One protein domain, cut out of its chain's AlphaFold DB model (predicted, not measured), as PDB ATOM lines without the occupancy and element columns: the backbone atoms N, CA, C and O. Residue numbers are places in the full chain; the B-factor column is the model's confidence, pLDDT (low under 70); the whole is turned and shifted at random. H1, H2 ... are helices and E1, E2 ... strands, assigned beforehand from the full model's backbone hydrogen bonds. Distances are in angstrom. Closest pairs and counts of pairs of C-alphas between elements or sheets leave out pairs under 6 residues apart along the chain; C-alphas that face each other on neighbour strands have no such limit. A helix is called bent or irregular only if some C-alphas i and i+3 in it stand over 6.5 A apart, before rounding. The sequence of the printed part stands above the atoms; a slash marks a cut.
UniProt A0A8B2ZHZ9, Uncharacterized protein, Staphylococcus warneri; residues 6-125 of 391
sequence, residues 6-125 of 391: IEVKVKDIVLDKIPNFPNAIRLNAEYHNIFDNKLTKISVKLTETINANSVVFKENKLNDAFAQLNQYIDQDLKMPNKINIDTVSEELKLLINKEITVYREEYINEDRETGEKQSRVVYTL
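AT A GLANCE: This is residues 6 to 125 of the 391 residues of an uncharacterized protein of Staphylococcus warneri (UniProt A0A8B2ZHZ9). One antiparallel sheet of five strands is curled like part of a barrel and folded back on itself, with two helices, H1 and H2, side by side over one face. The long hairpin of E4 and E5 reaches away from the helices like an arm. The printed part has 120 residues, with five named strands and two named helices along the chain as E1 E2 E3 H1 H2 E4 E5, and the sheet order is E3 E2 E1 E4 E5. The class is mixed, helices and strands. The whole is only just compact, close to loose, with a radius of gyration of the C-alphas of 15.9 A, and its flat outline spans 50 by 36 by 19 A.

IN THESE COORDINATES: E1, residues 6 to 16, begins at C-alpha 6 (152.545, 116.773, 126.001), measures 22.6 A and bends by 80 degrees at residue 9. E2, residues 24 to 33, measures 25.8 A, and E3, residues 38 to 48, 30.2 A. H1, residues 59 to 72, is 20.6 A long, with C-alpha 59 at (130.111, 103.212, 122.636). H2, residues 85 to 95, is 16.1 A long. E4, residues 99 to 110, measures 34.0 A. E5, residues 117 to 124, measures 22.0 A and ends at C-alpha 124 (142.440, 115.254, 125.560).

HOW THE PARTS SIT: E1, E2 and E3 form a meander, each strand the antiparallel neighbour of the one before; N 14 and O 26 are 2.9 A apart, N 42 and O 29 2.8 A. The pairing is staggered: residues 9 to 16 of E1 pair with E2, residues 6 to 9 with E4, where N 8 and O 100 are 2.9 A apart. E4 and E5 form a hairpin, with N 107 and O 120 2.8 A apart. In this folded sheet, one sheet bent back into two leaves, E3 and E2 face E4 and E5, with E1 as the hinge. The closest C-alphas of edge strands E3 and E5, those of Val 44 and Tyr 123, are 5.1 A apart. H1 lies over E3 at a height over the sheet of 8.7 A; their closest C-alphas are those of Leu 62 and Thr 47, 5.5 A. H2, on the same face, lies over E1 at a height of 9.0 A; the closest C-alphas are those of Leu 95 and Val 10, 6.5 A. H1 and H2 are close but not clearly touching, their closest C-alphas those of Leu 69 and Leu 95, 7.8 A, at a shallow tilt of 18 degrees, the same way. O i to N i+4 pairs within hydrogen-bond range number 8 of 10 in H1 and 5 of 7 in H2.

THE WHOLE: The two C-alphas farthest apart, those of Gln 75 and Glu 113, are 51.8 A apart. The printed part has no cut, and the link from H1 to H2, residues 73 to 84, is long. Mean pLDDT of the printed part is 78.3; it is under 70 at residues 18 to 21, 34 to 37, 74 and 105 to 121.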
ATOM      1  N   ILE A   6     151.668 117.144 124.894       86.06
ATOM      2  CA  ILE A   6     152.545 116.773 126.001       86.06
ATOM      3  C   ILE A   6     152.545 115.257 126.192       86.06
ATOM      4  O   ILE A   6     151.512 114.595 126.070       86.06
ATOM      5  N   GLU A   7     153.708 114.705 126.516       86.56
ATOM      6  CA  GLU A   7     153.833 113.318 126.957       86.56
ATOM      7  C   GLU A   7     153.527 113.236 128.450       86.56
ATOM      8  O   GLU A   7     154.078 113.981 129.265       86.56
ATOM      9  N   VAL A   8     152.602 112.353 128.813       90.00
ATOM     10  CA  VAL A   8     152.131 112.195 130.189       90.00
ATOM     11  C   VAL A   8     152.171 110.730 130.583       90.00
ATOM     12  O   VAL A   8     151.856 109.841 129.794       90.00
ATOM     13  N   LYS A   9     152.504 110.467 131.843       93.44
ATOM     14  CA  LYS A   9     152.475 109.129 132.423       93.44
ATOM     15  C   LYS A   9     151.144 108.891 133.113       93.44
ATOM     16  O   LYS A   9     150.822 109.565 134.094       93.44
ATOM     17  N   VAL A  10     150.377 107.917 132.637       92.12
ATOM     18  CA  VAL A  10     149.100 107.534 133.252       92.12
ATOM     19  C   VAL A  10     149.359 106.938 134.635       92.12
ATOM     20  O   VAL A  10     150.217 106.072 134.807       92.12
ATOM     21  N   LYS A  11     148.615 107.396 135.638       94.31
ATOM     22  CA  LYS A  11     148.720 106.930 137.027       94.31
ATOM     23  C   LYS A  11     147.517 106.162 137.499       94.31
ATOM     24  O   LYS A  11     147.677 105.227 138.274       94.31
ATOM     25  N   ASP A  12     146.341 106.588 137.071       91.88
ATOM     26  CA  ASP A  12     145.097 106.022 137.560       91.88
ATOM     27  C   ASP A  12     143.968 106.234 136.552       91.88
ATOM     28  O   ASP A  12     144.029 107.136 135.710       91.88
ATOM     29  N   ILE A  13     142.922 105.421 136.666       88.38
ATOM     30  CA  ILE A  13     141.680 105.558 135.909       88.38
ATOM     31  C   ILE A  13     140.564 105.802 136.909       88.38
ATOM     32  O   ILE A  13     140.250 104.951 137.737       88.38
ATOM     33  N   VAL A  14     139.944 106.974 136.821       87.06
ATOM     34  CA  VAL A  14     138.925 107.397 137.780       87.06
ATOM     35  C   VAL A  14     137.590 107.585 137.085       87.06
ATOM     36  O   VAL A  14     137.497 108.153 135.993       87.06
ATOM     37  N   LEU A  15     136.535 107.138 137.762       80.31
ATOM     38  CA  LEU A  15     135.169 107.476 137.410       80.31
ATOM     39  C   LEU A  15     134.763 108.779 138.104       80.31
ATOM     40  O   LEU A  15     134.604 108.833 139.323       80.31
ATOM     41  N   ASP A  16     134.547 109.810 137.304       80.25
ATOM     42  CA  ASP A  16     134.027 111.099 137.734       80.25
ATOM     43  C   ASP A  16     132.495 111.035 137.800       80.25
ATOM     44  O   ASP A  16     131.821 110.862 136.776       80.25
ATOM     45  N   LYS A  17     131.954 111.125 139.020       76.94
ATOM     46  CA  LYS A  17     130.513 111.113 139.297       76.94
ATOM     47  C   LYS A  17     130.065 112.517 139.670       76.94
ATOM     48  O   LYS A  17     130.330 112.982 140.776       76.94
ATOM     49  N   ILE A  18     129.337 113.165 138.766       68.00
ATOM     50  CA  ILE A  18     128.796 114.505 138.995       68.00
ATOM     51  C   ILE A  18     127.263 114.409 139.053       68.00
ATOM     52  O   ILE A  18     126.650 113.923 138.101       68.00
ATOM     53  N   PRO A  19     126.612 114.878 140.137       56.94
ATOM     54  CA  PRO A  19     125.157 114.853 140.252       56.94
ATOM     55  C   PRO A  19     124.479 115.534 139.059       56.94
ATOM     56  O   PRO A  19     124.807 116.670 138.727       56.94
ATOM     57  N   ASN A  20     123.504 114.861 138.443       55.84
ATOM     58  CA  ASN A  20     122.763 115.332 137.262       55.84
ATOM     59  C   ASN A  20     123.580 115.462 135.958       55.84
ATOM     60  O   ASN A  20     123.051 115.972 134.970       55.84
ATOM     61  N   PHE A  21     124.820 114.962 135.904       66.56
ATOM     62  CA  PHE A  21     125.625 114.890 134.679       66.56
ATOM     63  C   PHE A  21     126.015 113.440 134.360       66.56
ATOM     64  O   PHE A  21     126.108 112.615 135.267       66.56
ATOM     65  N   PRO A  22     126.239 113.092 133.077       75.75
ATOM     66  CA  PRO A  22     126.796 111.794 132.712       75.75
ATOM     67  C   PRO A  22     128.105 111.505 133.455       75.75
ATOM     68  O   PRO A  22     129.007 112.345 133.454       75.75
ATOM     69  N   ASN A  23     128.220 110.308 134.037       81.56
ATOM     70  CA  ASN A  23     129.471 109.862 134.641       81.56
ATOM     71  C   ASN A  23     130.537 109.759 133.550       81.56
ATOM     72  O   ASN A  23     130.236 109.343 132.427       81.56
ATOM     73  N   ALA A  24     131.776 110.112 133.868       85.94
ATOM     74  CA  ALA A  24     132.866 110.111 132.903       85.94
ATOM     75  C   ALA A  24     134.033 109.261 133.393       85.94
ATOM     76  O   ALA A  24     134.436 109.375 134.546       85.94
ATOM     77  N   ILE A  25     134.604 108.443 132.509       87.56
ATOM     78  CA  ILE A  25     135.905 107.824 132.773       87.56
ATOM     79  C   ILE A  25     136.989 108.821 132.389       87.56
ATOM     80  O   ILE A  25     136.938 109.423 131.307       87.56
ATOM     81  N   ARG A  26     137.969 108.977 133.275       90.50
ATOM     82  CA  ARG A  26     139.125 109.841 133.078       90.50
ATOM     83  C   ARG A  26     140.421 109.090 133.354       90.50
ATOM     84  O   ARG A  26     140.486 108.317 134.306       90.50
ATOM     85  N   LEU A  27     141.453 109.375 132.564       90.88
ATOM     86  CA  LEU A  27     142.830 109.040 132.915       90.88
ATOM     87  C   LEU A  27     143.386 110.169 133.764       90.88
ATOM     88  O   LEU A  27     143.427 111.316 133.321       90.88
ATOM     89  N   ASN A  28     143.831 109.851 134.968       91.62
ATOM     90  CA  ASN A  28     144.694 110.744 135.716       91.62
ATOM     91  C   ASN A  28     146.128 110.450 135.305       91.62
ATOM     92  O   ASN A  28     146.598 109.318 135.426       91.62
ATOM     93  N   ALA A  29     146.807 111.472 134.812       91.75
ATOM     94  CA  ALA A  29     148.176 111.368 134.348       91.75
ATOM     95  C   ALA A  29     149.021 112.476 134.970       91.75
ATOM     96  O   ALA A  29     148.498 113.458 135.501       91.75
ATOM     97  N   GLU A  30     150.332 112.310 134.927       93.75
ATOM     98  CA  GLU A  30     151.272 113.330 135.363       93.75
ATOM     99  C   GLU A  30     152.348 113.563 134.315       93.75
ATOM    100  O   GLU A  30     152.725 112.651 133.582       93.75
ATOM    101  N   TYR A  31     152.856 114.785 134.270       88.50
ATOM    102  CA  TYR A  31     154.036 115.132 133.495       88.50
ATOM    103  C   TYR A  31     154.883 116.122 134.282       88.50
ATOM    104  O   TYR A  31     154.400 116.806 135.192       88.50
ATOM    105  N   HIS A  32     156.163 116.189 133.940       80.25
ATOM    106  CA  HIS A  32     157.065 117.171 134.520       80.25
ATOM    107  C   HIS A  32     157.002 118.449 133.690       80.25
ATOM    108  O   HIS A  32     157.386 118.457 132.523       80.25
ATOM    109  N   ASN A  33     156.466 119.522 134.264       70.06
ATOM    110  CA  ASN A  33     156.307 120.777 133.546       70.06
ATOM    111  C   ASN A  33     157.660 121.494 133.460       70.06
ATOM    112  O   ASN A  33     158.250 121.880 134.468       70.06
ATOM    113  N   ILE A  34     158.152 121.673 132.236       60.88
ATOM    114  CA  ILE A  34     159.467 122.261 131.963       60.88
ATOM    115  C   ILE A  34     159.564 123.747 132.346       60.88
ATOM    116  O   ILE A  34     160.668 124.247 132.544       60.88
ATOM    117  N   PHE A  35     158.434 124.453 132.468       56.38
ATOM    118  CA  PHE A  35     158.412 125.893 132.744       56.38
ATOM    119  C   PHE A  35     158.522 126.224 134.231       56.38
ATOM    120  O   PHE A  35     159.117 127.236 134.592       56.38
ATOM    121  N   ASP A  36     157.956 125.387 135.103       67.25
ATOM    122  CA  ASP A  36     157.981 125.593 136.556       67.25
ATOM    123  C   ASP A  36     158.740 124.493 137.314       67.25
ATOM    124  O   ASP A  36     158.882 124.572 138.537       67.25
ATOM    125  N   ASN A  37     159.261 123.500 136.585       68.25
ATOM    126  CA  ASN A  37     159.993 122.345 137.091       68.25
ATOM    127  C   ASN A  37     159.198 121.534 138.134       68.25
ATOM    128  O   ASN A  37     159.786 120.930 139.037       68.25
ATOM    129  N   LYS A  38     157.860 121.541 138.045       80.19
ATOM    130  CA  LYS A  38     156.969 120.818 138.960       80.19
ATOM    131  C   LYS A  38     156.281 119.647 138.276       80.19
ATOM    132  O   LYS A  38     155.858 119.707 137.121       80.19
ATOM    133  N   LEU A  39     156.069 118.598 139.066       85.44
ATOM    134  CA  LEU A  39     155.202 117.492 138.691       85.44
ATOM    135  C   LEU A  39     153.749 117.982 138.646       85.44
ATOM    136  O   LEU A  39     153.159 118.311 139.677       85.44
ATOM    137  N   THR A  40     153.179 118.030 137.447       83.69
ATOM    138  CA  THR A  40     151.815 118.499 137.203       83.69
ATOM    139  C   THR A  40     150.890 117.307 137.011       83.69
ATOM    140  O   THR A  40     151.151 116.437 136.182       83.69
ATOM    141  N   LYS A  41     149.793 117.271 137.773       89.69
ATOM    142  CA  LYS A  41     148.737 116.261 137.637       89.69
ATOM    143  C   LYS A  41     147.644 116.780 136.718       89.69
ATOM    144  O   LYS A  41     147.162 117.897 136.897       89.69
ATOM    145  N   ILE A  42     147.222 115.945 135.781       87.00
ATOM    146  CA  ILE A  42     146.193 116.258 134.799       87.00
ATOM    147  C   ILE A  42     145.124 115.175 134.771       87.00
ATOM    148  O   ILE A  42     145.322 114.062 135.262       87.00
ATOM    149  N   SER A  43     143.986 115.507 134.169       89.19
ATOM    150  CA  SER A  43     142.888 114.569 133.987       89.19
ATOM    151  C   SER A  43     142.358 114.639 132.561       89.19
ATOM    152  O   SER A  43     141.936 115.702 132.101       89.19
ATOM    153  N   VAL A  44     142.368 113.497 131.878       87.62
ATOM    154  CA  VAL A  44     142.021 113.343 130.463       87.62
ATOM    155  C   VAL A  44     140.701 112.594 130.371       87.62
ATOM    156  O   VAL A  44     140.609 111.441 130.786       87.62
ATOM    157  N   LYS A  45     139.647 113.233 129.858       87.00
ATOM    158  CA  LYS A  45     138.330 112.587 129.726       87.00
ATOM    159  C   LYS A  45     138.328 111.624 128.537       87.00
ATOM    160  O   LYS A  45     138.586 112.048 127.418       87.00
ATOM    161  N   LEU A  46     137.960 110.366 128.782       85.19
ATOM    162  CA  LEU A  46     137.887 109.323 127.754       85.19
ATOM    163  C   LEU A  46     136.486 109.172 127.169       85.19
ATOM    164  O   LEU A  46     136.293 109.170 125.961       85.19
ATOM    165  N   THR A  47     135.485 109.045 128.037       85.81
ATOM    166  CA  THR A  47     134.099 108.820 127.614       85.81
ATOM    167  C   THR A  47     133.114 109.383 128.632       85.81
ATOM    168  O   THR A  47     133.490 109.966 129.651       85.81
ATOM    169  N   GLU A  48     131.828 109.228 128.343       83.94
ATOM    170  CA  GLU A  48     130.732 109.563 129.239       83.94
ATOM    171  C   GLU A  48     129.587 108.558 129.115       83.94
ATOM    172  O   GLU A  48     129.427 107.896 128.085       83.94
ATOM    173  N   THR A  49     128.775 108.440 130.162       80.00
ATOM    174  CA  THR A  49     127.573 107.609 130.139       80.00
ATOM    175  C   THR A  49     126.518 108.168 129.186       80.00
ATOM    176  O   THR A  49     126.517 109.346 128.822       80.00
ATOM    177  N   ILE A  50     125.596 107.312 128.740       73.88
ATOM    178  CA  ILE A  50     124.523 107.716 127.813       73.88
ATOM    179  C   ILE A  50     123.669 108.852 128.412       73.88
ATOM    180  O   ILE A  50     123.236 109.749 127.689       73.88
ATOM    181  N   ASN A  51     123.470 108.839 129.733       77.56
ATOM    182  CA  ASN A  51     122.840 109.898 130.525       77.56
ATOM    183  C   ASN A  51     123.338 109.846 131.988       77.56
ATOM    184  O   ASN A  51     124.074 108.927 132.355       77.56
ATOM    185  N   ALA A  52     122.920 110.806 132.819       71.19
ATOM    186  CA  ALA A  52     123.363 110.951 134.214       71.19
ATOM    187  C   ALA A  52     123.092 109.731 135.115       71.19
ATOM    188  O   ALA A  52     123.837 109.490 136.058       71.19
ATOM    189  N   ASN A  53     122.068 108.932 134.801       76.06
ATOM    190  CA  ASN A  53     121.669 107.767 135.596       76.06
ATOM    191  C   ASN A  53     122.119 106.434 134.969       76.06
ATOM    192  O   ASN A  53     121.839 105.366 135.508       76.06
ATOM    193  N   SER A  54     122.784 106.477 133.812       77.00
ATOM    194  CA  SER A  54     123.216 105.287 133.083       77.00
ATOM    195  C   SER A  54     124.515 104.729 133.663       77.00
ATOM    196  O   SER A  54     125.438 105.478 133.973       77.00
ATOM    197  N   VAL A  55     124.610 103.400 133.730       79.31
ATOM    198  CA  VAL A  55     125.865 102.662 133.986       79.31
ATOM    199  C   VAL A  55     126.585 102.253 132.694       79.31
ATOM    200  O   VAL A  55     127.650 101.643 132.748       79.31
ATOM    201  N   VAL A  56     125.987 102.573 131.541       81.75
ATOM    202  CA  VAL A  56     126.474 102.259 130.190       81.75
ATOM    203  C   VAL A  56     127.083 103.509 129.554       81.75
ATOM    204  O   VAL A  56     126.463 104.585 129.588       81.75
ATOM    205  N   PHE A  57     128.276 103.357 128.972       84.88
ATOM    206  CA  PHE A  57     129.004 104.413 128.258       84.88
ATOM    207  C   PHE A  57     128.553 104.586 126.811       84.88
ATOM    208  O   PHE A  57     127.965 103.689 126.210       84.88
ATOM    209  N   LYS A  58     128.831 105.762 126.243       85.88
ATOM    210  CA  LYS A  58     128.681 106.009 124.808       85.88
ATOM    211  C   LYS A  58     129.740 105.212 124.049       85.88
ATOM    212  O   LYS A  58     130.923 105.538 124.105       85.88
ATOM    213  N   GLU A  59     129.280 104.179 123.355       83.69
ATOM    214  CA  GLU A  59     130.111 103.212 122.636       83.69
ATOM    215  C   GLU A  59     131.038 103.867 121.609       83.69
ATOM    216  O   GLU A  59     132.230 103.601 121.626       83.69
ATOM    217  N   ASN A  60     130.543 104.800 120.790       80.50
ATOM    218  CA  ASN A  60     131.363 105.490 119.788       80.50
ATOM    219  C   ASN A  60     132.553 106.245 120.406       80.50
ATOM    220  O   ASN A  60     133.689 106.049 119.993       80.50
ATOM    221  N   LYS A  61     132.311 107.035 121.460       81.31
ATOM    222  CA  LYS A  61     133.372 107.780 122.156       81.31
ATOM    223  C   LYS A  61     134.382 106.855 122.827       81.31
ATOM    224  O   LYS A  61     135.562 107.175 122.905       81.31
ATOM    225  N   LEU A  62     133.906 105.724 123.346       85.81
ATOM    226  CA  LEU A  62     134.775 104.738 123.967       85.81
ATOM    227  C   LEU A  62     135.610 103.982 122.924       85.81
ATOM    228  O   LEU A  62     136.795 103.776 123.158       85.81
ATOM    229  N   ASN A  63     135.023 103.633 121.775       83.25
ATOM    230  CA  ASN A  63     135.725 103.024 120.643       83.25
ATOM    231  C   ASN A  63     136.845 103.941 120.150       83.25
ATOM    232  O   ASN A  63     137.973 103.488 119.984       83.25
ATOM    233  N   ASP A  64     136.558 105.235 120.003       81.81
ATOM    234  CA  ASP A  64     137.560 106.229 119.621       81.81
ATOM    235  C   ASP A  64     138.710 106.302 120.628       81.81
ATOM    236  O   ASP A  64     139.876 106.294 120.238       81.81
ATOM    237  N   ALA A  65     138.391 106.351 121.925       85.69
ATOM    238  CA  ALA A  65     139.401 106.376 122.976       85.69
ATOM    239  C   ALA A  65     140.252 105.095 122.977       85.69
ATOM    240  O   ALA A  65     141.470 105.180 123.075       85.69
ATOM    241  N   PHE A  66     139.641 103.917 122.826       87.75
ATOM    242  CA  PHE A  66     140.354 102.633 122.793       87.75
ATOM    243  C   PHE A  66     141.270 102.528 121.573       87.75
ATOM    244  O   PHE A  66     142.439 102.186 121.722       87.75
ATOM    245  N   ALA A  67     140.774 102.894 120.388       83.00
ATOM    246  CA  ALA A  67     141.570 102.910 119.164       83.00
ATOM    247  C   ALA A  67     142.821 103.787 119.313       83.00
ATOM    248  O   ALA A  67     143.906 103.409 118.881       83.00
ATOM    249  N   GLN A  68     142.687 104.935 119.981       81.88
ATOM    250  CA  GLN A  68     143.819 105.812 120.249       81.88
ATOM    251  C   GLN A  68     144.726 105.349 121.373       81.88
ATOM    252  O   GLN A  68     145.899 105.684 121.361       81.88
ATOM    253  N   LEU A  69     144.223 104.653 122.381       85.50
ATOM    254  CA  LEU A  69     145.059 104.204 123.490       85.50
ATOM    255  C   LEU A  69     145.847 102.940 123.119       85.50
ATOM    256  O   LEU A  69     146.961 102.767 123.605       85.50
ATOM    257  N   ASN A  70     145.329 102.131 122.188       82.50
ATOM    258  CA  ASN A  70     145.997 100.937 121.662       82.50
ATOM    259  C   ASN A  70     147.362 101.217 121.030       82.50
ATOM    260  O   ASN A  70     148.231 100.359 121.077       82.50
ATOM    261  N   GLN A  71     147.600 102.419 120.497       79.88
ATOM    262  CA  GLN A  71     148.904 102.756 119.911       79.88
ATOM    263  C   GLN A  71     150.036 102.894 120.954       79.88
ATOM    264  O   GLN A  71     151.202 102.926 120.577       79.88
ATOM    265  N   TYR A  72     149.711 102.970 122.253       78.06
ATOM    266  CA  TYR A  72     150.681 103.170 123.341       78.06
ATOM    267  C   TYR A  72     150.936 101.909 124.178       78.06
ATOM    268  O   TYR A  72     151.619 101.961 125.207       78.06
ATOM    269  N   ILE A  73     150.360 100.776 123.782       77.44
ATOM    270  CA  ILE A  73     150.484  99.519 124.511       77.44
ATOM    271  C   ILE A  73     150.723  98.344 123.569       77.44
ATOM    272  O   ILE A  73     150.192  98.279 122.471       77.44
ATOM    273  N   ASP A  74     151.506  97.377 124.041       66.12
ATOM    274  CA  ASP A  74     151.869  96.174 123.276       66.12
ATOM    275  C   ASP A  74     150.781  95.081 123.322       66.12
ATOM    276  O   ASP A  74     150.975  93.970 122.831       66.12
ATOM    277  N   GLN A  75     149.657  95.365 123.983       72.12
ATOM    278  CA  GLN A  75     148.515  94.469 124.168       72.12
ATOM    279  C   GLN A  75     147.263  95.193 123.685       72.12
ATOM    280  O   GLN A  75     147.093  96.353 124.020       72.12
ATOM    281  N   ASP A  76     146.366  94.534 122.956       73.31
ATOM    282  CA  ASP A  76     145.137  95.194 122.497       73.31
ATOM    283  C   ASP A  76     144.175  95.454 123.668       73.31
ATOM    284  O   ASP A  76     143.684  94.499 124.278       73.31
ATOM    285  N   LEU A  77     143.815  96.720 123.923       80.06
ATOM    286  CA  LEU A  77     142.576  97.036 124.638       80.06
ATOM    287  C   LEU A  77     141.424  96.505 123.795       80.06
ATOM    288  O   LEU A  77     141.201  96.948 122.659       80.06
ATOM    289  N   LYS A  78     140.662  95.570 124.355       77.00
ATOM    290  CA  LYS A  78     139.476  95.037 123.693       77.00
ATOM    291  C   LYS A  78     138.257  95.722 124.259       77.00
ATOM    292  O   LYS A  78     138.085  95.813 125.469       77.00
ATOM    293  N   MET A  79     137.378  96.177 123.370       79.38
ATOM    294  CA  MET A  79     136.076  96.664 123.801       79.38
ATOM    295  C   MET A  79     135.359  95.523 124.537       79.38
ATOM    296  O   MET A  79     135.147  94.462 123.936       79.38
ATOM    297  N   PRO A  80     135.010  95.677 125.825       80.25
ATOM    298  CA  PRO A  80     134.369  94.598 126.550       80.25
ATOM    299  C   PRO A  80     132.979  94.344 125.960       80.25
ATOM    300  O   PRO A  80     132.228  95.277 125.678       80.25
ATOM    301  N   ASN A  81     132.593  93.068 125.855       76.56
ATOM    302  CA  ASN A  81     131.270  92.654 125.354       76.56
ATOM    303  C   ASN A  81     130.104  93.329 126.099       76.56
ATOM    304  O   ASN A  81     128.998  93.452 125.577       76.56
ATOM    305  N   LYS A  82     130.342  93.745 127.346       82.00
ATOM    306  CA  LYS A  82     129.422  94.542 128.148       82.00
ATOM    307  C   LYS A  82     130.082  95.884 128.429       82.00
ATOM    308  O   LYS A  82     131.008  95.927 129.217       82.00
ATOM    309  N   ILE A  83     129.585  96.973 127.849       81.56
ATOM    310  CA  ILE A  83     130.135  98.320 128.069       81.56
ATOM    311  C   ILE A  83     129.556  98.902 129.366       81.56
ATOM    312  O   ILE A  83     128.557  99.625 129.354       81.56
ATOM    313  N   ASN A  84     130.150  98.563 130.510       81.50
ATOM    314  CA  ASN A  84     129.795  99.154 131.802       81.50
ATOM    315  C   ASN A  84     131.033  99.633 132.571       81.50
ATOM    316  O   ASN A  84     132.162  99.349 132.188       81.50
ATOM    317  N   ILE A  85     130.802 100.376 133.654       77.69
ATOM    318  CA  ILE A  85     131.854 100.980 134.491       77.69
ATOM    319  C   ILE A  85     132.966  99.990 134.845       77.69
ATOM    320  O   ILE A  85     134.131 100.284 134.579       77.69
ATOM    321  N   ASP A  86     132.611  98.836 135.407       80.75
ATOM    322  CA  ASP A  86     133.595  97.911 135.970       80.75
ATOM    323  C   ASP A  86     134.460  97.293 134.869       80.75
ATOM    324  O   ASP A  86     135.682  97.354 134.922       80.75
ATOM    325  N   THR A  87     133.825  96.771 133.819       84.69
ATOM    326  CA  THR A  87     134.527  96.099 132.712       84.69
ATOM    327  C   THR A  87     135.429  97.045 131.927       84.69
ATOM    328  O   THR A  87     136.563  96.696 131.628       84.69
ATOM    329  N   VAL A  88     134.963  98.261 131.634       84.50
ATOM    330  CA  VAL A  88     135.768  99.257 130.917       84.50
ATOM    331  C   VAL A  88     136.943  99.728 131.773       84.50
ATOM    332  O   VAL A  88     138.037  99.920 131.250       84.50
ATOM    333  N   SER A  89     136.743  99.897 133.083       81.94
ATOM    334  CA  SER A  89     137.831 100.287 133.985       81.94
ATOM    335  C   SER A  89     138.901  99.198 134.094       81.94
ATOM    336  O   SER A  89     140.079  99.536 134.127       81.94
ATOM    337  N   GLU A  90     138.518  97.913 134.117       84.62
ATOM    338  CA  GLU A  90     139.477  96.798 134.123       84.62
ATOM    339  C   GLU A  90     140.333  96.766 132.853       84.62
ATOM    340  O   GLU A  90     141.555  96.697 132.960       84.62
ATOM    341  N   GLU A  91     139.723  96.893 131.669       86.75
ATOM    342  CA  GLU A  91     140.464  96.926 130.397       86.75
ATOM    343  C   GLU A  91     141.479  98.077 130.369       86.75
ATOM    344  O   GLU A  91     142.640  97.904 130.001       86.75
ATOM    345  N   LEU A  92     141.079  99.260 130.845       87.88
ATOM    346  CA  LEU A  92     141.943 100.435 130.835       87.88
ATOM    347  C   LEU A  92     143.127 100.337 131.809       87.88
ATOM    348  O   LEU A  92     144.092 101.077 131.620       87.88
ATOM    349  N   LYS A  93     143.121  99.444 132.817       88.31
ATOM    350  CA  LYS A  93     144.237  99.311 133.785       88.31
ATOM    351  C   LYS A  93     145.577  99.015 133.120       88.31
ATOM    352  O   LYS A  93     146.612  99.374 133.676       88.31
ATOM    353  N   LEU A  94     145.564  98.413 131.931       85.56
ATOM    354  CA  LEU A  94     146.761  98.155 131.127       85.56
ATOM    355  C   LEU A  94     147.523  99.438 130.751       85.56
ATOM    356  O   LEU A  94     148.715  99.386 130.453       85.56
ATOM    357  N   LEU A  95     146.855 100.591 130.810       87.62
ATOM    358  CA  LEU A  95     147.450 101.899 130.555       87.62
ATOM    359  C   LEU A  95     148.199 102.462 131.762       87.62
ATOM    360  O   LEU A  95     148.969 103.402 131.598       87.62
ATOM    361  N   ILE A  96     148.002 101.935 132.973       90.75
ATOM    362  CA  ILE A  96     148.677 102.458 134.166       90.75
ATOM    363  C   ILE A  96     150.196 102.329 133.990       90.75
ATOM    364  O   ILE A  96     150.719 101.278 133.629       90.75
ATOM    365  N   ASN A  97     150.912 103.415 134.288       88.12
ATOM    366  CA  ASN A  97     152.346 103.619 134.079       88.12
ATOM    367  C   ASN A  97     152.811 103.727 132.621       88.12
ATOM    368  O   ASN A  97     154.018 103.871 132.416       88.12
ATOM    369  N   LYS A  98     151.908 103.702 131.638       87.00
ATOM    370  CA  LYS A  98     152.252 103.954 130.237       87.00
ATOM    371  C   LYS A  98     152.367 105.451 129.974       87.00
ATOM    372  O   LYS A  98     151.666 106.260 130.589       87.00
ATOM    373  N   GLU A  99     153.286 105.792 129.083       87.44
ATOM    374  CA  GLU A  99     153.447 107.141 128.558       87.44
ATOM    375  C   GLU A  99     152.548 107.283 127.336       87.44
ATOM    376  O   GLU A  99     152.560 106.437 126.442       87.44
ATOM    377  N   ILE A 100     151.716 108.316 127.348       87.62
ATOM    378  CA  ILE A 100     150.788 108.625 126.266       87.62
ATOM    379  C   ILE A 100     150.969 110.082 125.863       87.62
ATOM    380  O   ILE A 100     151.237 110.942 126.706       87.62
ATOM    381  N   THR A 101     150.773 110.376 124.586       85.50
ATOM    382  CA  THR A 101     150.701 111.757 124.113       85.50
ATOM    383  C   THR A 101     149.279 112.272 124.292       85.50
ATOM    384  O   THR A 101     148.312 111.627 123.879       85.50
ATOM    385  N   VAL A 102     149.139 113.444 124.910       85.06
ATOM    386  CA  VAL A 102     147.855 114.139 125.047       85.06
ATOM    387  C   VAL A 102     147.958 115.550 124.500       85.06
ATOM    388  O   VAL A 102     148.998 116.198 124.576       85.06
ATOM    389  N   TYR A 103     146.847 116.035 123.975       81.25
ATOM    390  CA  TYR A 103     146.687 117.398 123.510       81.25
ATOM    391  C   TYR A 103     146.375 118.286 124.707       81.25
ATOM    392  O   TYR A 103     145.505 117.959 125.522       81.25
ATOM    393  N   ARG A 104     147.116 119.383 124.831       77.31
ATOM    394  CA  ARG A 104     146.925 120.422 125.834       77.31
ATOM    395  C   ARG A 104     146.265 121.610 125.158       77.31
ATOM    396  O   ARG A 104     146.809 122.185 124.225       77.31
ATOM    397  N   GLU A 105     145.108 122.009 125.663       69.50
ATOM    398  CA  GLU A 105     144.350 123.107 125.073       69.50
ATOM    399  C   GLU A 105     143.907 124.114 126.111       69.50
ATOM    400  O   GLU A 105     143.365 123.759 127.158       69.50
ATOM    401  N   GLU A 106     144.112 125.389 125.802       67.25
ATOM    402  CA  GLU A 106     143.694 126.501 126.640       67.25
ATOM    403  C   GLU A 106     142.388 127.102 126.114       67.25
ATOM    404  O   GLU A 106     142.308 127.626 125.007       67.25
ATOM    405  N   TYR A 107     141.348 127.042 126.939       62.91
ATOM    406  CA  TYR A 107     140.053 127.650 126.683       62.91
ATOM    407  C   TYR A 107     140.015 128.996 127.379       62.91
ATOM    408  O   TYR A 107     140.040 129.043 128.607       62.91
ATOM    409  N   ILE A 108     139.890 130.080 126.621       62.91
ATOM    410  CA  ILE A 108     139.698 131.416 127.183       62.91
ATOM    411  C   ILE A 108     138.210 131.755 127.099       62.91
ATOM    412  O   ILE A 108     137.666 131.974 126.020       62.91
ATOM    413  N   ASN A 109     137.538 131.792 128.246       51.88
ATOM    414  CA  ASN A 109     136.187 132.328 128.353       51.88
ATOM    415  C   ASN A 109     136.270 133.790 128.780       51.88
ATOM    416  O   ASN A 109     136.726 134.082 129.880       51.88
ATOM    417  N   GLU A 110     135.813 134.697 127.925       57.34
ATOM    418  CA  GLU A 110     135.665 136.112 128.264       57.34
ATOM    419  C   GLU A 110     134.226 136.390 128.708       57.34
ATOM    420  O   GLU A 110     133.267 136.105 127.976       57.34
ATOM    421  N   ASP A 111     134.075 136.920 129.918       51.06
ATOM    422  CA  ASP A 111     132.809 137.460 130.391       51.06
ATOM    423  C   ASP A 111     132.437 138.688 129.547       51.06
ATOM    424  O   ASP A 111     133.223 139.615 129.368       51.06
ATOM    425  N   ARG A 112     131.222 138.689 128.990       48.91
ATOM    426  CA  ARG A 112     130.772 139.725 128.049       48.91
ATOM    427  C   ARG A 112     130.405 141.050 128.710       48.91
ATOM    428  O   ARG A 112     130.306 142.046 128.000       48.91
ATOM    429  N   GLU A 113     130.127 141.052 130.007       42.44
ATOM    430  CA  GLU A 113     129.743 142.249 130.753       42.44
ATOM    431  C   GLU A 113     130.958 142.896 131.419       42.44
ATOM    432  O   GLU A 113     131.038 144.124 131.465       42.44
ATOM    433  N   THR A 114     131.917 142.094 131.892       55.94
ATOM    434  CA  THR A 114     133.096 142.598 132.619       55.94
ATOM    435  C   THR A 114     134.381 142.617 131.789       55.94
ATOM    436  O   THR A 114     135.319 143.328 132.147       55.94
ATOM    437  N   GLY A 115     134.449 141.858 130.690       59.31
ATOM    438  CA  GLY A 115     135.676 141.658 129.910       59.31
ATOM    439  C   GLY A 115     136.710 140.767 130.610       59.31
ATOM    440  O   GLY A 115     137.839 140.634 130.131       59.31
ATOM    441  N   GLU A 116     136.367 140.158 131.750       53.66
ATOM    442  CA  GLU A 116     137.281 139.273 132.467       53.66
ATOM    443  C   GLU A 116     137.485 137.965 131.701       53.66
ATOM    444  O   GLU A 116     136.539 137.243 131.378       53.66
ATOM    445  N   LYS A 117     138.752 137.640 131.431       59.62
ATOM    446  CA  LYS A 117     139.160 136.400 130.768       59.62
ATOM    447  C   LYS A 117     139.488 135.340 131.807       59.62
ATOM    448  O   LYS A 117     140.436 135.481 132.573       59.62
ATOM    449  N   GLN A 118     138.733 134.251 131.798       53.88
ATOM    450  CA  GLN A 118     139.039 133.038 132.542       53.88
ATOM    451  C   GLN A 118     139.656 132.024 131.589       53.88
ATOM    452  O   GLN A 118     138.981 131.546 130.675       53.88
ATOM    453  N   SER A 119     140.925 131.679 131.802       55.84
ATOM    454  CA  SER A 119     141.542 130.574 131.081       55.84
ATOM    455  C   SER A 119     141.339 129.249 131.816       55.84
ATOM    456  O   SER A 119     141.427 129.154 133.042       55.84
ATOM    457  N   ARG A 120     141.035 128.200 131.055       68.25
ATOM    458  CA  ARG A 120     140.943 126.825 131.535       68.25
ATOM    459  C   ARG A 120     141.733 125.928 130.603       68.25
ATOM    460  O   ARG A 120     141.394 125.810 129.434       68.25
ATOM    461  N   VAL A 121     142.714 125.220 131.145       69.12
ATOM    462  CA  VAL A 121     143.432 124.189 130.393       69.12
ATOM    463  C   VAL A 121     142.661 122.867 130.460       69.12
ATOM    464  O   VAL A 121     142.217 122.450 131.535       69.12
ATOM    465  N   VAL A 122     142.483 122.212 129.317       76.44
ATOM    466  CA  VAL A 122     141.879 120.882 129.182       76.44
ATOM    467  C   VAL A 122     142.868 119.972 128.461       76.44
ATOM    468  O   VAL A 122     143.621 120.421 127.602       76.44
ATOM    469  N   TYR A 123     142.865 118.693 128.835       78.88
ATOM    470  CA  TYR A 123     143.737 117.672 128.265       78.88
ATOM    471  C   TYR A 123     142.900 116.569 127.617       78.88
ATOM    472  O   TYR A 123     141.969 116.052 128.249       78.88
ATOM    473  N   THR A 124     143.222 116.200 126.379       80.75
ATOM    474  CA  THR A 124     142.440 115.254 125.560       80.75
ATOM    475  C   THR A 124     143.322 114.332 124.715       80.75
ATOM    476  O   THR A 124     144.482 114.628 124.461       80.75
ATOM    477  N   LEU A 125     142.799 113.172 124.292       79.62
ATOM    478  CA  LEU A 125     143.531 112.209 123.439       79.62
ATOM    479  C   LEU A 125     143.512 112.565 121.942       79.62
ATOM    480  O   LEU A 125     144.296 112.053 121.146       79.62
TER     481      LEU A 125